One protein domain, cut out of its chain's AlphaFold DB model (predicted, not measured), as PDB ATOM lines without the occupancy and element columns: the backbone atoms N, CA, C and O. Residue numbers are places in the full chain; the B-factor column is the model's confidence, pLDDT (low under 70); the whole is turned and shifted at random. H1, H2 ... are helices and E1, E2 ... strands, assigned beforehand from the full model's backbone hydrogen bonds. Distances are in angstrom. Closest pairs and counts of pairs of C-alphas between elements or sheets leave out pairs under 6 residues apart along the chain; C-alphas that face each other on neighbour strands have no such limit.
ATOM      1  N   ALA A  60     151.807  71.646  87.166       31.94
ATOM      2  CA  ALA A  60     152.173  70.294  87.595       31.94
ATOM      3  C   ALA A  60     151.882  70.058  89.091       31.94
ATOM      4  O   ALA A  60     151.414  68.983  89.459       31.94
ATOM      5  N   ALA A  61     152.100  71.064  89.944       31.12
ATOM      6  CA  ALA A  61     151.733  71.019  91.355       31.12
ATOM      7  C   ALA A  61     150.210  70.909  91.543       31.12
ATOM      8  O   ALA A  61     149.759  70.023  92.263       31.12
ATOM      9  N   ALA A  62     149.406  71.730  90.862       30.42
ATOM     10  CA  ALA A  62     147.943  71.656  90.932       30.42
ATOM     11  C   ALA A  62     147.404  70.269  90.516       30.42
ATOM     12  O   ALA A  62     146.530  69.714  91.183       30.42
ATOM     13  N   LEU A  63     147.987  69.665  89.473       28.94
ATOM     14  CA  LEU A  63     147.667  68.305  89.020       28.94
ATOM     15  C   LEU A  63     148.118  67.191  89.990       28.94
ATOM     16  O   LEU A  63     147.572  66.091  89.931       28.94
ATOM     17  N   LEU A  64     149.077  67.458  90.884       31.23
ATOM     18  CA  LEU A  64     149.554  66.511  91.904       31.23
ATOM     19  C   LEU A  64     148.852  66.675  93.264       31.23
ATOM     20  O   LEU A  64     148.637  65.681  93.956       31.23
ATOM     21  N   TYR A  65     148.466  67.897  93.645       34.59
ATOM     22  CA  TYR A  65     147.834  68.191  94.941       34.59
ATOM     23  C   TYR A  65     146.312  68.000  94.962       34.59
ATOM     24  O   TYR A  65     145.700  68.035  96.031       34.59
ATOM     25  N   THR A  66     145.681  67.717  93.819       35.81
ATOM     26  CA  THR A  66     144.339  67.122  93.801       35.81
ATOM     27  C   THR A  66     144.265  65.905  92.889       35.81
ATOM     28  O   THR A  66     143.795  65.996  91.754       35.81
ATOM     29  N   LYS A  67     144.584  64.727  93.438       39.72
ATOM     30  CA  LYS A  67     143.966  63.477  92.976       39.72
ATOM     31  C   LYS A  67     142.491  63.509  93.390       39.72
ATOM     32  O   LYS A  67     142.101  62.992  94.431       39.72
ATOM     33  N   GLU A  68     141.680  64.228  92.617       42.28
ATOM     34  CA  GLU A  68     140.235  64.309  92.825       42.28
ATOM     35  C   GLU A  68     139.632  62.949  92.442       42.28
ATOM     36  O   GLU A  68     139.406  62.659  91.268       42.28
ATOM     37  N   GLU A  69     139.468  62.075  93.443       44.38
ATOM     38  CA  GLU A  69     138.949  60.710  93.289       44.38
ATOM     39  C   GLU A  69     137.477  60.747  92.856       44.38
ATOM     40  O   GLU A  69     136.546  60.682  93.656       44.38
ATOM     41  N   THR A  70     137.275  60.895  91.546       47.31
ATOM     42  CA  THR A  70     135.959  60.812  90.912       47.31
ATOM     43  C   THR A  70     135.335  59.427  91.111       47.31
ATOM     44  O   THR A  70     136.005  58.456  91.462       47.31
ATOM     45  N   LEU A  71     134.048  59.301  90.767       42.50
ATOM     46  CA  LEU A  71     133.290  58.041  90.793       42.50
ATOM     47  C   LEU A  71     133.896  56.895  89.941       42.50
ATOM     48  O   LEU A  71     133.347  55.795  89.951       42.50
ATOM     49  N   ALA A  72     134.977  57.149  89.195       39.19
ATOM     50  CA  ALA A  72     135.714  56.180  88.388       39.19
ATOM     51  C   ALA A  72     137.036  55.690  89.023       39.19
ATOM     52  O   ALA A  72     137.680  54.816  88.443       39.19
ATOM     53  N   ASP A  73     137.468  56.216  90.178       50.06
ATOM     54  CA  ASP A  73     138.683  55.720  90.837       50.06
ATOM     55  C   ASP A  73     138.458  54.299  91.405       50.06
ATOM     56  O   ASP A  73     137.503  54.100  92.164       50.06
ATOM     57  N   PRO A  74     139.308  53.296  91.096       42.44
ATOM     58  CA  PRO A  74     139.124  51.929  91.584       42.44
ATOM     59  C   PRO A  74     139.074  51.810  93.109       42.44
ATOM     60  O   PRO A  74     138.364  50.947  93.627       42.44
ATOM     61  N   HIS A  75     139.782  52.676  93.842       46.69
ATOM     62  CA  HIS A  75     139.729  52.679  95.299       46.69
ATOM     63  C   HIS A  75     138.375  53.210  95.779       46.69
ATOM     64  O   HIS A  75     137.717  52.537  96.571       46.69
ATOM     65  N   PHE A  76     137.904  54.329  95.216       50.84
ATOM     66  CA  PHE A  76     136.571  54.870  95.497       50.84
ATOM     67  C   PHE A  76     135.454  53.866  95.171       50.84
ATOM     68  O   PHE A  76     134.520  53.696  95.953       50.84
ATOM     69  N   VAL A  77     135.574  53.150  94.048       46.38
ATOM     70  CA  VAL A  77     134.653  52.080  93.635       46.38
ATOM     71  C   VAL A  77     134.725  50.871  94.581       46.38
ATOM     72  O   VAL A  77     133.693  50.275  94.880       46.38
ATOM     73  N   SER A  78     135.902  50.532  95.124       45.62
ATOM     74  CA  SER A  78     136.034  49.477  96.143       45.62
ATOM     75  C   SER A  78     135.423  49.862  97.501       45.62
ATOM     76  O   SER A  78     134.906  49.002  98.209       45.62
ATOM     77  N   THR A  79     135.426  51.154  97.848       49.03
ATOM     78  CA  THR A  79     134.846  51.704  99.085       49.03
ATOM     79  C   THR A  79     133.490  52.382  98.856       49.03
ATOM     80  O   THR A  79     133.095  53.233  99.655       49.03
ATOM     81  N   TYR A  80     132.786  52.059  97.761       51.84
ATOM     82  CA  TYR A  80     131.624  52.809  97.264       51.84
ATOM     83  C   TYR A  80     130.425  52.725  98.218       51.84
ATOM     84  O   TYR A  80     129.543  51.873  98.099       51.84
ATOM     85  N   HIS A  81     130.394  53.619  99.203       56.78
ATOM     86  CA  HIS A  81     129.394  53.586 100.256       56.78
ATOM     87  C   HIS A  81     128.092  54.262  99.787       56.78
ATOM     88  O   HIS A  81     128.131  55.440  99.415       56.78
ATOM     89  N   PRO A  82     126.920  53.588  99.835       62.66
ATOM     90  CA  PRO A  82     125.661  54.132  99.311       62.66
ATOM     91  C   PRO A  82     125.265  55.511  99.864       62.66
ATOM     92  O   PRO A  82     124.631  56.285  99.152       62.66
ATOM     93  N   ALA A  83     125.704  55.841 101.084       59.03
ATOM     94  CA  ALA A  83     125.582  57.157 101.723       59.03
ATOM     95  C   ALA A  83     125.992  58.348 100.838       59.03
ATOM     96  O   ALA A  83     125.401  59.424 100.920       59.03
ATOM     97  N   LEU A  84     127.033  58.152 100.026       60.81
ATOM     98  CA  LEU A  84     127.721  59.197  99.265       60.81
ATOM     99  C   LEU A  84     127.108  59.388  97.865       60.81
ATOM    100  O   LEU A  84     127.419  60.341  97.149       60.81
ATOM    101  N   ARG A  85     126.219  58.476  97.449       62.00
ATOM    102  CA  ARG A  85     125.657  58.432  96.098       62.00
ATOM    103  C   ARG A  85     124.648  59.563  95.887       62.00
ATOM    104  O   ARG A  85     123.553  59.543  96.442       62.00
ATOM    105  N   GLY A  86     124.994  60.522  95.027       59.84
ATOM    106  CA  GLY A  86     124.084  61.598  94.606       59.84
ATOM    107  C   GLY A  86     123.776  62.648  95.682       59.84
ATOM    108  O   GLY A  86     122.795  63.371  95.549       59.84
ATOM    109  N   ARG A  87     124.591  62.723  96.744       58.31
ATOM    110  CA  ARG A  87     124.493  63.728  97.824       58.31
ATOM    111  C   ARG A  87     125.766  64.571  97.988       58.31
ATOM    112  O   ARG A  87     125.883  65.329  98.943       58.31
ATOM    113  N   CYS A  88     126.746  64.383  97.103       59.47
ATOM    114  CA  CYS A  88     128.111  64.866  97.282       59.47
ATOM    115  C   CYS A  88     128.704  65.323  95.935       59.47
ATOM    116  O   CYS A  88     129.292  64.503  95.234       59.47
ATOM    117  N   ALA A  89     128.584  66.604  95.560       55.91
ATOM    118  CA  ALA A  89     129.209  67.108  94.326       55.91
ATOM    119  C   ALA A  89     130.746  67.030  94.328       55.91
ATOM    120  O   ALA A  89     131.348  66.814  93.279       55.91
ATOM    121  N   ARG A  90     131.393  67.206  95.491       63.81
ATOM    122  CA  ARG A  90     132.848  67.058  95.653       63.81
ATOM    123  C   ARG A  90     133.178  66.360  96.961       63.81
ATOM    124  O   ARG A  90     132.809  66.834  98.037       63.81
ATOM    125  N   LEU A  91     133.906  65.261  96.837       64.81
ATOM    126  CA  LEU A  91     134.381  64.412  97.915       64.81
ATOM    127  C   LEU A  91     135.839  64.062  97.618       64.81
ATOM    128  O   LEU A  91     136.168  63.737  96.480       64.81
ATOM    129  N   LYS A  92     136.708  64.149  98.623       70.56
ATOM    130  CA  LYS A  92     138.120  63.768  98.507       70.56
ATOM    131  C   LYS A  92     138.491  62.835  99.647       70.56
ATOM    132  O   LYS A  92     138.087  63.065 100.785       70.56
ATOM    133  N   ARG A  93     139.289  61.809  99.359       68.00
ATOM    134  CA  ARG A  93     140.048  61.110 100.396       68.00
ATOM    135  C   ARG A  93     141.167  62.045 100.848       68.00
ATOM    136  O   ARG A  93     141.843  62.626 100.004       68.00
ATOM    137  N   TYR A  94     141.329  62.225 102.153       68.06
ATOM    138  CA  TYR A  94     142.289  63.171 102.706       68.06
ATOM    139  C   TYR A  94     143.092  62.535 103.844       68.06
ATOM    140  O   TYR A  94     142.509  61.871 104.697       68.06
ATOM    141  N   LEU A  95     144.417  62.697 103.871       59.22
ATOM    142  CA  LEU A  95     145.227  62.290 105.026       59.22
ATOM    143  C   LEU A  95     145.069  63.342 106.125       59.22
ATOM    144  O   LEU A  95     145.094  64.533 105.850       59.22
ATOM    145  N   ASN A  96     144.839  62.918 107.365       53.00
ATOM    146  CA  ASN A  96     144.345  63.794 108.432       53.00
ATOM    147  C   ASN A  96     145.440  64.723 109.015       53.00
ATOM    148  O   ASN A  96     145.892  64.583 110.149       53.00
ATOM    149  N   GLY A  97     145.901  65.683 108.216       50.16
ATOM    150  CA  GLY A  97     146.900  66.685 108.573       50.16
ATOM    151  C   GLY A  97     147.390  67.434 107.336       50.16
ATOM    152  O   GLY A  97     147.824  66.800 106.386       50.16
ATOM    153  N   ASN A  98     147.342  68.769 107.394       50.91
ATOM    154  CA  ASN A  98     147.774  69.734 106.372       50.91
ATOM    155  C   ASN A  98     147.140  69.565 104.979       50.91
ATOM    156  O   ASN A  98     147.555  68.712 104.205       50.91
ATOM    157  N   ILE A  99     146.213  70.458 104.599       48.44
ATOM    158  CA  ILE A  99     145.426  70.341 103.347       48.44
ATOM    159  C   ILE A  99     146.291  70.442 102.061       48.44
ATOM    160  O   ILE A  99     145.850  70.059 100.971       48.44
ATOM    161  N   HIS A 100     147.544  70.894 102.172       46.50
ATOM    162  CA  HIS A 100     148.398  71.241 101.030       46.50
ATOM    163  C   HIS A 100     149.812  70.635 101.044       46.50
ATOM    164  O   HIS A 100     150.661  71.081 100.269       46.50
ATOM    165  N   HIS A 101     150.117  69.648 101.898       43.00
ATOM    166  CA  HIS A 101     151.486  69.121 102.034       43.00
ATOM    167  C   HIS A 101     151.569  67.595 101.902       43.00
ATOM    168  O   HIS A 101     151.467  66.876 102.894       43.00
ATOM    169  N   ASN A 102     151.877  67.122 100.687       39.59
ATOM    170  CA  ASN A 102     152.371  65.758 100.476       39.59
ATOM    171  C   ASN A 102     153.760  65.645 101.132       39.59
ATOM    172  O   ASN A 102     154.754  66.140 100.591       39.59
ATOM    173  N   HIS A 103     153.832  65.048 102.316       39.53
ATOM    174  CA  HIS A 103     155.064  64.908 103.083       39.53
ATOM    175  C   HIS A 103     155.590  63.479 102.888       39.53
ATOM    176  O   HIS A 103     154.896  62.537 103.249       39.53
ATOM    177  N   PRO A 104     156.816  63.246 102.383       43.50
ATOM    178  CA  PRO A 104     157.267  61.892 102.023       43.50
ATOM    179  C   PRO A 104     157.361  60.902 103.206       43.50
ATOM    180  O   PRO A 104     157.517  59.705 102.991       43.50
ATOM    181  N   ASP A 105     157.221  61.394 104.440       44.53
ATOM    182  CA  ASP A 105     157.064  60.614 105.674       44.53
ATOM    183  C   ASP A 105     155.589  60.488 106.145       44.53
ATOM    184  O   ASP A 105     155.332  60.250 107.323       44.53
ATOM    185  N   GLU A 106     154.601  60.630 105.252       44.34
ATOM    186  CA  GLU A 106     153.150  60.490 105.513       44.34
ATOM    187  C   GLU A 106     152.800  59.250 106.355       44.34
ATOM    188  O   GLU A 106     151.992  59.337 107.282       44.34
ATOM    189  N   ALA A 107     153.481  58.124 106.113       44.88
ATOM    190  CA  ALA A 107     153.304  56.872 106.853       44.88
ATOM    191  C   ALA A 107     153.720  56.933 108.342       44.88
ATOM    192  O   ALA A 107     153.402  56.013 109.093       44.88
ATOM    193  N   LYS A 108     154.434  57.979 108.785       40.78
ATOM    194  CA  LYS A 108     154.930  58.129 110.168       40.78
ATOM    195  C   LYS A 108     154.035  58.973 111.073       40.78
ATOM    196  O   LYS A 108     154.226  58.933 112.284       40.78
ATOM    197  N   THR A 109     153.080  59.734 110.531       49.34
ATOM    198  CA  THR A 109     152.165  60.533 111.373       49.34
ATOM    199  C   THR A 109     151.127  59.670 112.091       49.34
ATOM    200  O   THR A 109     150.558  60.111 113.083       49.34
ATOM    201  N   GLY A 110     150.887  58.444 111.607       50.12
ATOM    202  CA  GLY A 110     149.993  57.468 112.235       50.12
ATOM    203  C   GLY A 110     148.511  57.856 112.232       50.12
ATOM    204  O   GLY A 110     147.727  57.216 112.924       50.12
ATOM    205  N   ARG A 111     148.116  58.898 111.488       63.94
ATOM    206  CA  ARG A 111     146.735  59.391 111.458       63.94
ATOM    207  C   ARG A 111     145.955  58.785 110.294       63.94
ATOM    208  O   ARG A 111     146.360  58.909 109.137       63.94
ATOM    209  N   ASP A 112     144.805  58.194 110.600       66.44
ATOM    210  CA  ASP A 112     143.929  57.588 109.598       66.44
ATOM    211  C   ASP A 112     143.424  58.601 108.555       66.44
ATOM    212  O   ASP A 112     143.126  59.754 108.896       66.44
ATOM    213  N   PRO A 113     143.278  58.192 107.280       73.94
ATOM    214  CA  PRO A 113     142.646  59.024 106.268       73.94
ATOM    215  C   PRO A 113     141.156  59.240 106.564       73.94
ATOM    216  O   PRO A 113     140.459  58.373 107.086       73.94
ATOM    217  N   ILE A 114     140.656  60.397 106.154       78.81
ATOM    218  CA  ILE A 114     139.268  60.841 106.286       78.81
ATOM    219  C   ILE A 114     138.632  61.052 104.908       78.81
ATOM    220  O   ILE A 114     139.311  61.235 103.895       78.81
ATOM    221  N   TRP A 115     137.305  61.072 104.876       81.81
ATOM    222  CA  TRP A 115     136.510  61.534 103.744       81.81
ATOM    223  C   TRP A 115     136.153  63.007 103.937       81.81
ATOM    224  O   TRP A 115     135.401  63.343 104.849       81.81
ATOM    225  N   LEU A 116     136.676  63.880 103.080       82.44
ATOM    226  CA  LEU A 116     136.464  65.325 103.122       82.44
ATOM    227  C   LEU A 116     135.362  65.746 102.141       82.44
ATOM    228  O   LEU A 116     135.524  65.616 100.924       82.44
ATOM    229  N   LEU A 117     134.247  66.258 102.668       82.25
ATOM    230  CA  LEU A 117     133.069  66.659 101.895       82.25
ATOM    231  C   LEU A 117     132.900  68.186 101.838       82.25
ATOM    232  O   LEU A 117     132.866  68.844 102.875       82.25
ATOM    233  N   TYR A 118     132.693  68.729 100.632       75.69
ATOM    234  CA  TYR A 118     132.494  70.171 100.378       75.69
ATOM    235  C   TYR A 118     131.029  70.562 100.075       75.69
ATOM    236  O   TYR A 118     130.765  71.648  99.561       75.69
ATOM    237  N   SER A 119     130.077  69.668 100.339       68.69
ATOM    238  CA  SER A 119     128.637  69.854 100.097       68.69
ATOM    239  C   SER A 119     127.835  69.628 101.382       68.69
ATOM    240  O   SER A 119     128.403  69.277 102.414       68.69
ATOM    241  N   ALA A 120     126.523  69.859 101.320       66.38
ATOM    242  CA  ALA A 120     125.589  69.695 102.430       66.38
ATOM    243  C   ALA A 120     125.733  68.332 103.139       66.38
ATOM    244  O   ALA A 120     126.046  67.321 102.513       66.38
ATOM    245  N   ASP A 121     125.483  68.332 104.452       65.75
ATOM    246  CA  ASP A 121     125.709  67.186 105.341       65.75
ATOM    247  C   ASP A 121     125.101  65.877 104.789       65.75
ATOM    248  O   ASP A 121     123.924  65.870 104.403       65.75
ATOM    249  N   PRO A 122     125.849  64.754 104.738       59.94
ATOM    250  CA  PRO A 122     125.350  63.499 104.197       59.94
ATOM    251  C   PRO A 122     124.462  62.825 105.248       59.94
ATOM    252  O   PRO A 122     124.893  61.925 105.970       59.94
ATOM    253  N   ILE A 123     123.216  63.308 105.325       64.25
ATOM    254  CA  ILE A 123     122.228  63.028 106.377       64.25
ATOM    255  C   ILE A 123     122.251  61.554 106.794       64.25
ATOM    256  O   ILE A 123     121.936  60.670 105.990       64.25
ATOM    257  N   GLY A 124     122.585  61.328 108.067       68.69
ATOM    258  CA  GLY A 124     122.608  60.024 108.728       68.69
ATOM    259  C   GLY A 124     123.957  59.297 108.734       68.69
ATOM    260  O   GLY A 124     124.053  58.260 109.391       68.69
ATOM    261  N   HIS A 125     124.993  59.812 108.056       77.12
ATOM    262  CA  HIS A 125     126.268  59.108 107.884       77.12
ATOM    263  C   HIS A 125     127.483  59.876 108.427       77.12
ATOM    264  O   HIS A 125     127.796  60.998 108.013       77.12
ATOM    265  N   VAL A 126     128.214  59.213 109.330       77.75
ATOM    266  CA  VAL A 126     129.447  59.732 109.948       77.75
ATOM    267  C   VAL A 126     130.723  59.087 109.409       77.75
ATOM    268  O   VAL A 126     131.784  59.680 109.543       77.75
ATOM    269  N   ALA A 127     130.633  57.918 108.770       80.00
ATOM    270  CA  ALA A 127     131.762  57.179 108.206       80.00
ATOM    271  C   ALA A 127     131.376  56.477 106.888       80.00
ATOM    272  O   ALA A 127     130.194  56.260 106.608       80.00
ATOM    273  N   ALA A 128     132.378  56.125 106.080       76.31
ATOM    274  CA  ALA A 128     132.239  55.348 104.848       76.31
ATOM    275  C   ALA A 128     133.514  54.531 104.582       76.31
ATOM    276  O   ALA A 128     134.622  55.059 104.651       76.31
ATOM    277  N   GLY A 129     133.379  53.235 104.275       72.88
ATOM    278  CA  GLY A 129     134.535  52.369 103.986       72.88
ATOM    279  C   GLY A 129     135.555  52.268 105.131       72.88
ATOM    280  O   GLY A 129     136.745  52.145 104.870       72.88
ATOM    281  N   GLY A 130     135.102  52.391 106.386       73.75
ATOM    282  CA  GLY A 130     135.953  52.430 107.584       73.75
ATOM    283  C   GLY A 130     136.529  53.809 107.934       73.75
ATOM    284  O   GLY A 130     137.025  53.978 109.040       73.75
ATOM    285  N   LEU A 131     136.430  54.805 107.046       75.31
ATOM    286  CA  LEU A 131     137.007  56.138 107.251       75.31
ATOM    287  C   LEU A 131     135.946  57.154 107.699       75.31
ATOM    288  O   LEU A 131     134.822  57.160 107.186       75.31
ATOM    289  N   ALA A 132     136.304  58.047 108.623       81.00
ATOM    290  CA  ALA A 132     135.408  59.088 109.129       81.00
ATOM    291  C   ALA A 132     135.118  60.174 108.073       81.00
ATOM    292  O   ALA A 132     136.012  60.605 107.347       81.00
ATOM    293  N   ILE A 133     133.872  60.651 108.015       82.62
ATOM    294  CA  ILE A 133     133.420  61.731 107.130       82.62
ATOM    295  C   ILE A 133     133.487  63.066 107.880       82.62
ATOM    296  O   ILE A 133     132.737  63.306 108.837       82.62
ATOM    297  N   GLN A 134     134.356  63.947 107.395       86.19
ATOM    298  CA  GLN A 134     134.516  65.323 107.845       86.19
ATOM    299  C   GLN A 134     133.876  66.283 106.840       86.19
ATOM    300  O   GLN A 134     134.097  66.187 105.630       86.19
ATOM    301  N   VAL A 135     133.066  67.213 107.341       85.31
ATOM    302  CA  VAL A 135     132.314  68.166 106.520       85.31
ATOM    303  C   VAL A 135     132.996  69.532 106.581       85.31
ATOM    304  O   VAL A 135     133.179  70.099 107.657       85.31
ATOM    305  N   GLN A 136     133.379  70.069 105.419       86.44
ATOM    306  CA  GLN A 136     133.983  71.395 105.304       86.44
ATOM    307  C   GLN A 136     132.893  72.444 105.030       86.44
ATOM    308  O   GLN A 136     132.315  72.455 103.939       86.44
ATOM    309  N   PRO A 137     132.592  73.336 105.991       84.25
ATOM    310  CA  PRO A 137     131.604  74.389 105.793       84.25
ATOM    311  C   PRO A 137     132.083  75.464 104.805       84.25
ATOM    312  O   PRO A 137     133.279  75.654 104.566       84.25
ATOM    313  N   LYS A 138     131.128  76.221 104.254       83.31
ATOM    314  CA  LYS A 138     131.392  77.450 103.498       83.31
ATOM    315  C   LYS A 138     131.830  78.540 104.474       83.31
ATOM    316  O   LYS A 138     131.008  79.070 105.216       83.31
ATOM    317  N   MET A 139     133.108  78.888 104.405       80.12
ATOM    318  CA  MET A 139     133.753  79.923 105.214       80.12
ATOM    319  C   MET A 139     134.364  81.011 104.320       80.12
ATOM    320  O   MET A 139     134.559  80.795 103.120       80.12
ATOM    321  N   GLU A 140     134.672  82.179 104.888       81.31
ATOM    322  CA  GLU A 140     135.368  83.260 104.179       81.31
ATOM    323  C   GLU A 140     136.887  83.132 104.395       81.31
ATOM    324  O   GLU A 140     137.373  83.354 105.498       81.31
ATOM    325  N   TYR A 141     137.657  82.747 103.374       78.81
ATOM    326  CA  TYR A 141     139.084  82.419 103.542       78.81
ATOM    327  C   TYR A 141     140.019  83.643 103.528       78.81
ATOM    328  O   TYR A 141     139.780  84.631 102.825       78.81
ATOM    329  N   VAL A 142     141.136  83.553 104.259       66.00
ATOM    330  CA  VAL A 142     142.129  84.636 104.403       66.00
ATOM    331  C   VAL A 142     143.029  84.728 103.169       66.00
ATOM    332  O   VAL A 142     144.175  84.303 103.162       66.00
ATOM    333  N   GLY A 143     142.486  85.259 102.079       55.25
ATOM    334  CA  GLY A 143     143.231  85.381 100.822       55.25
ATOM    335  C   GLY A 143     142.383  85.665  99.590       55.25
ATOM    336  O   GLY A 143     142.938  86.006  98.552       55.25
ATOM    337  N   SER A 144     141.049  85.607  99.681       56.66
ATOM    338  CA  SER A 144     140.155  86.045  98.600       56.66
ATOM    339  C   SER A 144     140.074  87.580  98.516       56.66
ATOM    340  O   SER A 144     139.016  88.181  98.709       56.66
ATOM    341  N   HIS A 145     141.217  88.222  98.267       56.59
ATOM    342  CA  HIS A 145     141.324  89.623  97.870       56.59
ATOM    343  C   HIS A 145     140.897  89.743  96.395       56.59
ATOM    344  O   HIS A 145     141.258  88.874  95.597       56.59
ATOM    345  N   PRO A 146     140.249  90.839  95.955       56.44
ATOM    346  CA  PRO A 146     139.994  91.104  94.529       56.44
ATOM    347  C   PRO A 146     141.258  91.272  93.649       56.44
ATOM    348  O   PRO A 146     141.144  91.677  92.494       56.44
ATOM    349  N   HIS A 147     142.461  91.010  94.180       56.34
ATOM    350  CA  HIS A 147     143.760  91.114  93.495       56.34
ATOM    351  C   HIS A 147     144.632  89.847  93.681       56.34
ATOM    352  O   HIS A 147     145.834  89.893  93.438       56.34
ATOM    353  N   GLY A 148     144.037  88.721  94.105       60.75
ATOM    354  CA  GLY A 148     144.732  87.442  94.306       60.75
ATOM    355  C   GLY A 148     145.197  87.185  95.745       60.75
ATOM    356  O   GLY A 148     145.101  88.045  96.620       60.75
ATOM    357  N   ILE A 149     145.682  85.968  96.001       60.03
ATOM    358  CA  ILE A 149     146.098  85.527  97.341       60.03
ATOM    359  C   ILE A 149     147.393  86.242  97.762       60.03
ATOM    360  O   ILE A 149     148.362  86.308  97.004       60.03
ATOM    361  N   VAL A 150     147.418  86.759  98.994       62.72
ATOM    362  CA  VAL A 150     148.599  87.392  99.599       62.72
ATOM    363  C   VAL A 150     149.393  86.340 100.372       62.72
ATOM    364  O   VAL A 150     149.000  85.912 101.453       62.72
ATOM    365  N   PHE A 151     150.535  85.931  99.824       64.81
ATOM    366  CA  PHE A 151     151.369  84.885 100.415       64.81
ATOM    367  C   PHE A 151     152.457  85.465 101.329       64.81
ATOM    368  O   PHE A 151     153.625  85.610 100.952       64.81
ATOM    369  N   THR A 152     152.080  85.802 102.562       75.06
ATOM    370  CA  THR A 152     153.058  85.987 103.643       75.06
ATOM    371  C   THR A 152     153.550  84.632 104.169       75.06
ATOM    372  O   THR A 152     152.987  83.586 103.854       75.06
ATOM    373  N   SER A 153     154.659  84.618 104.916       80.75
ATOM    374  CA  SER A 153     155.147  83.383 105.547       80.75
ATOM    375  C   SER A 153     154.218  82.949 106.678       80.75
ATOM    376  O   SER A 153     153.749  83.802 107.436       80.75
ATOM    377  N   ASP A 154     154.048  81.637 106.849       83.50
ATOM    378  CA  ASP A 154     153.420  81.065 108.041       83.50
ATOM    379  C   ASP A 154     154.122  81.600 109.313       83.50
ATOM    380  O   ASP A 154     155.353  81.518 109.423       83.50
ATOM    381  N   PRO A 155     153.393  82.223 110.263       83.38
ATOM    382  CA  PRO A 155     153.969  82.661 111.529       83.38
ATOM    383  C   PRO A 155     154.301  81.500 112.483       83.38
ATOM    384  O   PRO A 155     154.998  81.738 113.474       83.38
ATOM    385  N   TYR A 156     153.823  80.283 112.208       82.31
ATOM    386  CA  TYR A 156     154.173  79.058 112.923       82.31
ATOM    387  C   TYR A 156     155.344  78.338 112.237       82.31
ATOM    388  O   TYR A 156     155.621  78.510 111.054       82.31
ATOM    389  N   ARG A 157     156.082  77.538 113.017       79.00
ATOM    390  CA  ARG A 157     157.203  76.700 112.535       79.00
ATOM    391  C   ARG A 157     156.969  75.204 112.732       79.00
ATOM    392  O   ARG A 157     157.875  74.405 112.532       79.00
ATOM    393  N   HIS A 158     155.779  74.842 113.190       79.81
ATOM    394  CA  HIS A 158     155.348  73.477 113.430       79.81
ATOM    395  C   HIS A 158     153.916  73.338 112.894       79.81
ATOM    396  O   HIS A 158     153.170  74.320 112.938       79.81
ATOM    397  N   PRO A 159     153.528  72.161 112.379       82.19
ATOM    398  CA  PRO A 159     152.148  71.912 111.997       82.19
ATOM    399  C   PRO A 159     151.262  71.863 113.244       82.19
ATOM    400  O   PRO A 159     151.672  71.343 114.284       82.19
ATOM    401  N   LEU A 160     150.045  72.381 113.132       84.25
ATOM    402  CA  LEU A 160     149.024  72.260 114.169       84.25
ATOM    403  C   LEU A 160     148.290  70.922 114.010       84.25
ATOM    404  O   LEU A 160     148.094  70.435 112.895       84.25
ATOM    405  N   ASP A 161     147.869  70.312 115.118       82.06
ATOM    406  CA  ASP A 161     147.075  69.083 115.077       82.06
ATOM    407  C   ASP A 161     145.572  69.421 115.046       82.06
ATOM    408  O   ASP A 161     145.041  69.839 116.074       82.06
ATOM    409  N   PRO A 162     144.851  69.232 113.920       83.25
ATOM    410  CA  PRO A 162     143.418  69.512 113.851       83.25
ATOM    411  C   PRO A 162     142.562  68.509 114.643       83.25
ATOM    412  O   PRO A 162     141.357  68.714 114.787       83.25
ATOM    413  N   CYS A 163     143.160  67.423 115.145       80.31
ATOM    414  CA  CYS A 163     142.529  66.447 116.024       80.31
ATOM    415  C   CYS A 163     142.814  66.680 117.515       80.31
ATOM    416  O   CYS A 163     142.014  66.220 118.335       80.31
ATOM    417  N   GLY A 164     143.911  67.363 117.856       80.00
ATOM    418  CA  GLY A 164     144.300  67.698 119.229       80.00
ATOM    419  C   GLY A 164     143.681  69.002 119.752       80.00
ATOM    420  O   GLY A 164     142.724  69.538 119.185       80.00
ATOM    421  N   PHE A 165     144.253  69.530 120.839       84.31
ATOM    422  CA  PHE A 165     143.938  70.871 121.340       84.31
ATOM    423  C   PHE A 165     145.038  71.881 121.012       84.31
ATOM    424  O   PHE A 165     146.218  71.546 120.963       84.31
ATOM    425  N   LEU A 166     144.629  73.139 120.844       85.44
ATOM    426  CA  LEU A 166     145.528  74.286 120.827       85.44
ATOM    427  C   LEU A 166     146.128  74.479 122.223       85.44
ATOM    428  O   LEU A 166     145.402  74.458 123.219       85.44
ATOM    429  N   THR A 167     147.433  74.719 122.292       85.44
ATOM    430  CA  THR A 167     148.106  75.056 123.548       85.44
ATOM    431  C   THR A 167     147.836  76.504 123.953       85.44
ATOM    432  O   THR A 167     147.431  77.349 123.147       85.44
ATOM    433  N   ASP A 168     148.155  76.834 125.204       80.88
ATOM    434  CA  ASP A 168     148.167  78.199 125.730       80.88
ATOM    435  C   ASP A 168     148.908  79.173 124.807       80.88
ATOM    436  O   ASP A 168     148.470  80.310 124.621       80.88
ATOM    437  N   ALA A 169     150.046  78.738 124.254       84.31
ATOM    438  CA  ALA A 169     150.889  79.549 123.388       84.31
ATOM    439  C   ALA A 169     150.168  79.872 122.078       84.31
ATOM    440  O   ALA A 169     150.187  81.025 121.646       84.31
ATOM    441  N   ASP A 170     149.472  78.891 121.507       88.94
ATOM    442  CA  ASP A 170     148.763  79.024 120.236       88.94
ATOM    443  C   ASP A 170     147.539  79.930 120.403       88.94
ATOM    444  O   ASP A 170     147.345  80.873 119.638       88.94
ATOM    445  N   ILE A 171     146.759  79.733 121.474       89.88
ATOM    446  CA  ILE A 171     145.599  80.577 121.799       89.88
ATOM    447  C   ILE A 171     146.040  82.022 122.083       89.88
ATOM    448  O   ILE A 171     145.449  82.959 121.539       89.88
ATOM    449  N   ASN A 172     147.106  82.228 122.873       87.62
ATOM    450  CA  ASN A 172     147.711  83.556 123.053       87.62
ATOM    451  C   ASN A 172     148.093  84.157 121.690       87.62
ATOM    452  O   ASN A 172     147.778  85.315 121.415       87.62
ATOM    453  N   ARG A 173     148.736  83.370 120.819       90.44
ATOM    454  CA  ARG A 173     149.250  83.826 119.527       90.44
ATOM    455  C   ARG A 173     148.146  84.191 118.537       90.44
ATOM    456  O   ARG A 173     148.247  85.229 117.883       90.44
ATOM    457  N   PHE A 174     147.067  83.417 118.459       91.69
ATOM    458  CA  PHE A 174     145.905  83.781 117.649       91.69
ATOM    459  C   PHE A 174     145.209  85.030 118.193       91.69
ATOM    460  O   PHE A 174     144.814  85.883 117.404       91.69
ATOM    461  N   MET A 175     145.144  85.216 119.514       91.19
ATOM    462  CA  MET A 175     144.622  86.453 120.106       91.19
ATOM    463  C   MET A 175     145.542  87.676 119.918       91.19
ATOM    464  O   MET A 175     145.049  88.804 119.926       91.19
ATOM    465  N   GLU A 176     146.856  87.498 119.730       89.75
ATOM    466  CA  GLU A 176     147.763  88.570 119.280       89.75
ATOM    467  C   GLU A 176     147.530  88.939 117.806       89.75
ATOM    468  O   GLU A 176     147.606  90.113 117.440       89.75
ATOM    469  N   MET A 177     147.269  87.943 116.953       89.75
ATOM    470  CA  MET A 177     147.087  88.125 115.508       89.75
ATOM    471  C   MET A 177     145.695  88.671 115.154       89.75
ATOM    472  O   MET A 177     145.562  89.571 114.324       89.75
ATOM    473  N   PHE A 178     144.659  88.178 115.830       91.69
ATOM    474  CA  PHE A 178     143.254  88.499 115.593       91.69
ATOM    475  C   PHE A 178     142.613  89.107 116.855       91.69
ATOM    476  O   PHE A 178     141.659  88.552 117.393       91.69
ATOM    477  N   PRO A 179     143.077  90.277 117.345       91.31
ATOM    478  CA  PRO A 179     142.678  90.824 118.650       91.31
ATOM    479  C   PRO A 179     141.207  91.272 118.751       91.31
ATOM    480  O   PRO A 179     140.765  91.654 119.833       91.31
ATOM    481  N   LYS A 180     140.452  91.249 117.643       91.75
ATOM    482  CA  LYS A 180     138.997  91.476 117.612       91.75
ATOM    483  C   LYS A 180     138.190  90.169 117.681       91.75
ATOM    484  O   LYS A 180     136.984  90.242 117.894       91.75
ATOM    485  N   ALA A 181     138.817  89.001 117.511       92.56
ATOM    486  CA  ALA A 181     138.151  87.706 117.624       92.56
ATOM    487  C   ALA A 181     137.699  87.438 119.071       92.56
ATOM    488  O   ALA A 181     138.310  87.904 120.034       92.56
ATOM    489  N   CYS A 182     136.613  86.684 119.223       92.81
ATOM    490  CA  CYS A 182     136.121  86.175 120.506       92.81
ATOM    491  C   CYS A 182     136.269  84.654 120.637       92.81
ATOM    492  O   CYS A 182     135.895  84.089 121.661       92.81
ATOM    493  N   GLY A 183     136.806  83.993 119.615       94.44
ATOM    494  CA  GLY A 183     137.024  82.560 119.627       94.44
ATOM    495  C   GLY A 183     137.681  82.042 118.356       94.44
ATOM    496  O   GLY A 183     137.911  82.792 117.406       94.44
ATOM    497  N   PHE A 184     137.959  80.743 118.357       94.50
ATOM    498  CA  PHE A 184     138.585  80.011 117.258       94.50
ATOM    499  C   PHE A 184     137.918  78.646 117.115       94.50
ATOM    500  O   PHE A 184     137.593  78.023 118.122       94.50
ATOM    501  N   ARG A 185     137.753  78.143 115.892       95.06
ATOM    502  CA  ARG A 185     137.227  76.800 115.624       95.06
ATOM    503  C   ARG A 185     138.255  75.998 114.837       95.06
ATOM    504  O   ARG A 185     138.539  76.307 113.683       95.06
ATOM    505  N   LEU A 186     138.814  74.983 115.482       93.06
ATOM    506  CA  LEU A 186     139.785  74.051 114.924       93.06
ATOM    507  C   LEU A 186     139.024  72.838 114.382       93.06
ATOM    508  O   LEU A 186     138.543  72.015 115.158       93.06
ATOM    509  N   LEU A 187     138.853  72.755 113.063       92.19
ATOM    510  CA  LEU A 187     138.077  71.695 112.422       92.19
ATOM    511  C   LEU A 187     138.973  70.553 111.932       92.19
ATOM    512  O   LEU A 187     139.966  70.779 111.239       92.19
ATOM    513  N   ARG A 188     138.542  69.311 112.182       89.50
ATOM    514  CA  ARG A 188     139.174  68.058 111.724       89.50
ATOM    515  C   ARG A 188     139.160  67.874 110.202       89.50
ATOM    516  O   ARG A 188     139.808  66.970 109.693       89.50
ATOM    517  N   CYS A 189     138.478  68.750 109.461       86.50
ATOM    518  CA  CYS A 189     138.656  68.889 108.015       86.50
ATOM    519  C   CYS A 189     139.926  69.672 107.610       86.50
ATOM    520  O   CYS A 189     140.153  69.824 106.416       86.50
ATOM    521  N   GLY A 190     140.735  70.158 108.565       86.31
ATOM    522  CA  GLY A 190     141.995  70.884 108.334       86.31
ATOM    523  C   GLY A 190     141.858  72.413 108.252       86.31
ATOM    524  O   GLY A 190     142.719  73.079 107.679       86.31
ATOM    525  N   VAL A 191     140.771  72.973 108.792       90.50
ATOM    526  CA  VAL A 191     140.440  74.408 108.709       90.50
ATOM    527  C   VAL A 191     140.479  75.043 110.099       90.50
ATOM    528  O   VAL A 191     139.852  74.541 111.032       90.50
ATOM    529  N   LEU A 192     141.173  76.173 110.223       93.38
ATOM    530  CA  LEU A 192     141.208  77.015 111.414       93.38
ATOM    531  C   LEU A 192     140.377  78.283 111.170       93.38
ATOM    532  O   LEU A 192     140.771  79.171 110.414       93.38
ATOM    533  N   VAL A 193     139.219  78.371 111.820       93.88
ATOM    534  CA  VAL A 193     138.288  79.494 111.666       93.88
ATOM    535  C   VAL A 193     138.477  80.495 112.807       93.88
ATOM    536  O   VAL A 193     138.337  80.126 113.971       93.88
ATOM    537  N   MET A 194     138.748  81.763 112.499       94.38
ATOM    538  CA  MET A 194     138.737  82.852 113.483       94.38
ATOM    539  C   MET A 194     137.306  83.375 113.631       94.38
ATOM    540  O   MET A 194     136.688  83.772 112.642       94.38
ATOM    541  N   VAL A 195     136.781  83.376 114.857       92.75
ATOM    542  CA  VAL A 195     135.372  83.663 115.145       92.75
ATOM    543  C   VAL A 195     135.238  85.045 115.789       92.75
ATOM    544  O   VAL A 195     135.674  85.279 116.921       92.75
ATOM    545  N   PHE A 196     134.635  85.983 115.060       92.12
ATOM    546  CA  PHE A 196     134.480  87.379 115.477       92.12
ATOM    547  C   PHE A 196     133.120  87.646 116.141       92.12
ATOM    548  O   PHE A 196     132.130  87.021 115.763       92.12
ATOM    549  N   PRO A 197     133.005  88.617 117.070       89.44
ATOM    550  CA  PRO A 197     131.724  88.966 117.679       89.44
ATOM    551  C   PRO A 197     130.666  89.376 116.654       89.44
ATOM    552  O   PRO A 197     129.492  89.082 116.827       89.44
ATOM    553  N   ARG A 198     131.047  90.103 115.601       88.38
ATOM    554  CA  ARG A 198     130.111  90.603 114.588       88.38
ATOM    555  C   ARG A 198     130.776  90.610 113.229       88.38
ATOM    556  O   ARG A 198     131.984  90.846 113.147       88.38
ATOM    557  N   LYS A 199     129.984  90.483 112.165       86.25
ATOM    558  CA  LYS A 199     130.470  90.563 110.783       86.25
ATOM    559  C   LYS A 199     131.315  91.820 110.553       86.25
ATOM    560  O   LYS A 199     132.407  91.735 110.008       86.25
ATOM    561  N   LYS A 200     130.879  92.969 111.080       87.00
ATOM    562  CA  LYS A 200     131.601  94.250 110.959       87.00
ATOM    563  C   LYS A 200     132.997  94.282 111.605       87.00
ATOM    564  O   LYS A 200     133.825  95.104 111.230       87.00
ATOM    565  N   ASP A 201     133.259  93.416 112.587       87.19
ATOM    566  CA  ASP A 201     134.548  93.356 113.289       87.19
ATOM    567  C   ASP A 201     135.547  92.454 112.527       87.19
ATOM    568  O   ASP A 201     136.757  92.673 112.602       87.19
ATOM    569  N   MET A 202     135.021  91.525 111.715       84.31
ATOM    570  CA  MET A 202     135.711  90.756 110.667       84.31
ATOM    571  C   MET A 202     135.896  91.562 109.363       84.31
ATOM    572  O   MET A 202     136.907  91.414 108.681       84.31
ATOM    573  N   GLU A 203     134.946  92.438 109.008       73.19
ATOM    574  CA  GLU A 203     134.958  93.244 107.771       73.19
ATOM    575  C   GLU A 203     136.096  94.272 107.696       73.19
ATOM    576  O   GLU A 203     136.378  94.780 106.611       73.19
ATOM    577  N   VAL A 204     136.841  94.499 108.783       67.94
ATOM    578  CA  VAL A 204     138.121  95.236 108.766       67.94
ATOM    579  C   VAL A 204     139.247  94.374 108.157       67.94
ATOM    580  O   VAL A 204     140.350  94.269 108.694       67.94
ATOM    581  N   ARG A 205     138.950  93.713 107.030       63.91
ATOM    582  CA  ARG A 205     139.764  92.658 106.403       63.91
ATOM    583  C   ARG A 205     141.151  93.146 105.986       63.91
ATOM    584  O   ARG A 205     142.091  92.362 106.034       63.91
ATOM    585  N   GLU A 206     141.300  94.431 105.667       67.00
ATOM    586  CA  GLU A 206     142.587  95.063 105.334       67.00
ATOM    587  C   GLU A 206     143.630  94.915 106.457       67.00
ATOM    588  O   GLU A 206     144.807  94.678 106.188       67.00
ATOM    589  N   GLU A 207     143.212  94.966 107.731       75.25
ATOM    590  CA  GLU A 207     144.109  94.700 108.864       75.25
ATOM    591  C   GLU A 207     144.578  93.236 108.911       75.25
ATOM    592  O   GLU A 207     145.606  92.944 109.529       75.25
ATOM    593  N   TYR A 208     143.832  92.320 108.289       76.75
ATOM    594  CA  TYR A 208     144.035  90.876 108.353       76.75
ATOM    595  C   TYR A 208     144.647  90.270 107.082       76.75
ATOM    596  O   TYR A 208     145.269  89.219 107.183       76.75
ATOM    597  N   TRP A 209     144.598  90.946 105.927       72.69
ATOM    598  CA  TRP A 209     145.237  90.512 104.666       72.69
ATOM    599  C   TRP A 209     146.769  90.377 104.725       72.69
ATOM    600  O   TRP A 209     147.381  89.838 103.810       72.69
ATOM    601  N   LYS A 210     147.403  90.854 105.801       77.75
ATOM    602  CA  LYS A 210     148.825  90.610 106.098       77.75
ATOM    603  C   LYS A 210     149.103  89.194 106.629       77.75
ATOM    604  O   LYS A 210     150.266  88.796 106.700       77.75
ATOM    605  N   TYR A 211     148.076  88.465 107.063       82.12
ATOM    606  CA  TYR A 211     148.197  87.088 107.534       82.12
ATOM    607  C   TYR A 211     148.030  86.102 106.372       82.12
ATOM    608  O   TYR A 211     147.284  86.396 105.438       82.12
ATOM    609  N   PRO A 212     148.736  84.963 106.413       82.12
ATOM    610  CA  PRO A 212     148.719  83.991 105.330       82.12
ATOM    611  C   PRO A 212     147.391  83.230 105.244       82.12
ATOM    612  O   PRO A 212     146.636  83.129 106.211       82.12
ATOM    613  N   TYR A 213     147.174  82.641 104.068       82.69
ATOM    614  CA  TYR A 213     146.070  81.730 103.756       82.69
ATOM    615  C   TYR A 213     146.105  80.427 104.576       82.69
ATOM    616  O   TYR A 213     145.062  79.817 104.816       82.69
ATOM    617  N   GLU A 214     147.289  80.035 105.054       86.31
ATOM    618  CA  GLU A 214     147.527  78.873 105.915       86.31
ATOM    619  C   GLU A 214     148.318  79.276 107.166       86.31
ATOM    620  O   GLU A 214     149.271  80.050 107.071       86.31
ATOM    621  N   ILE A 215     147.944  78.738 108.330       89.25
ATOM    622  CA  ILE A 215     148.713  78.859 109.577       89.25
ATOM    623  C   ILE A 215     148.866  77.471 110.204       89.25
ATOM    624  O   ILE A 215     147.874  76.780 110.431       89.25
ATOM    625  N   GLY A 216     150.102  77.059 110.486       88.00
ATOM    626  CA  GLY A 216     150.425  75.720 110.980       88.00
ATOM    627  C   GLY A 216     149.992  74.604 110.023       88.00
ATOM    628  O   GLY A 216     149.627  73.527 110.485       88.00
ATOM    629  N   GLY A 217     149.963  74.876 108.711       84.44
ATOM    630  CA  GLY A 217     149.430  73.970 107.679       84.44
ATOM    631  C   GLY A 217     147.898  73.846 107.626       84.44
ATOM    632  O   GLY A 217     147.375  73.026 106.870       84.44
ATOM    633  N   LEU A 218     147.158  74.635 108.415       88.00
ATOM    634  CA  LEU A 218     145.692  74.665 108.414       88.00
ATOM    635  C   LEU A 218     145.171  75.845 107.596       88.00
ATOM    636  O   LEU A 218     145.654  76.966 107.757       88.00
ATOM    637  N   LEU A 219     144.135  75.617 106.784       87.81
ATOM    638  CA  LEU A 219     143.473  76.684 106.029       87.81
ATOM    639  C   LEU A 219     142.837  77.698 106.977       87.81
ATOM    640  O   LEU A 219     141.977  77.336 107.782       87.81
ATOM    641  N   VAL A 220     143.204  78.971 106.847       89.38
ATOM    642  CA  VAL A 220     142.646  80.036 107.680       89.38
ATOM    643  C   VAL A 220     141.367  80.566 107.051       89.38
ATOM    644  O   VAL A 220     141.335  80.968 105.883       89.38
ATOM    645  N   ALA A 221     140.309  80.628 107.852       90.81
ATOM    646  CA  ALA A 221     139.057  81.246 107.453       90.81
ATOM    647  C   ALA A 221     138.463  82.114 108.565       90.81
ATOM    648  O   ALA A 221     138.910  82.077 109.709       90.81
ATOM    649  N   PHE A 222     137.452  82.904 108.222       90.25
ATOM    650  CA  PHE A 222     136.725  83.778 109.129       90.25
ATOM    651  C   PHE A 222     135.231  83.439 109.154       90.25
ATOM    652  O   PHE A 222     134.656  82.974 108.165       90.25
ATOM    653  N   ASP A 223     134.633  83.690 110.315       89.94
ATOM    654  CA  ASP A 223     133.225  83.481 110.649       89.94
ATOM    655  C   ASP A 223     132.844  84.475 111.763       89.94
ATOM    656  O   ASP A 223     133.717  85.051 112.426       89.94
ATOM    657  N   SER A 224     131.554  84.708 111.995       88.81
ATOM    658  CA  SER A 224     131.108  85.649 113.024       88.81
ATOM    659  C   SER A 224     129.865  85.187 113.781       88.81
ATOM    660  O   SER A 224     128.970  84.544 113.241       88.81
ATOM    661  N   MET A 225     129.808  85.525 115.070       84.94
ATOM    662  CA  MET A 225     128.806  85.043 116.031       84.94
ATOM    663  C   MET A 225     127.371  85.506 115.746       84.94
ATOM    664  O   MET A 225     126.424  84.932 116.274       84.94
TER     665      MET A 225
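AT A GLANCE: This is residues 60 to 225 of the 470 residues of an uncharacterized protein of Ascobolus immersus RN42 (UniProt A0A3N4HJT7). With little regular structure, the model is two lobes, each holding a small three-stranded mixed sheet, in order E1 E2 E3 and E4 E5 E6, amid long loops. H4 packs on the second sheet. Four helices and six strands, order H1 H2 E1 E2 E3 H3 E4 E5 H4 E6, hold 56 of 166 printed residues, class mixed. The whole is compact, radius of gyration of the C-alphas 17.0 A, spanning 47 by 34 by 33 A.

IN THESE COORDINATES: H1, residues 60 to 65, begins at C-alpha 60 (152.173, 70.294, 87.595). H2 is 74 to 78, E1 91 to 94, E2 114 to 117, E3 131 to 135, H3 168 to 177 (14.3 A), E4 183 to 187, E5 191 to 196, H4 199 to 202. E6, 218 to 224, 18.8 A long, ends at C-alpha 224 (131.108, 85.649, 113.024).

HOW THE PARTS SIT: H1 and H2 are apart and on neither sheet. Hairpin E1 and E2 is antiparallel, N 92 to O 116 3.0 A; E2 and E3 are parallel, N 115 to O 132 2.8 A. H3 only grazes the second sheet. Hairpin E4 and E5 is antiparallel, N 185 to O 193 2.8 A; E5 and E6 are parallel, N 194 to O 221 2.8 A. E5, H4, E6 form a strand-helix-strand unit, parallel neighbours with a helix between; C-alphas 199 and 224 are closest, 5.4 A. In H1, H2 and H3 every O i to N i+4 pair is within hydrogen-bond range; H4 is too short for one.

THE WHOLE: The farthest C-alphas, Ser 78 and Glu 207, are 47.7 A apart. The printed part has no cut. The links H2 to E1, E1 to E2, E2 to E3, E3 to H3 and H4 to E6 are long. Residues under pLDDT 70 include 60 to 91 and 93 to 112.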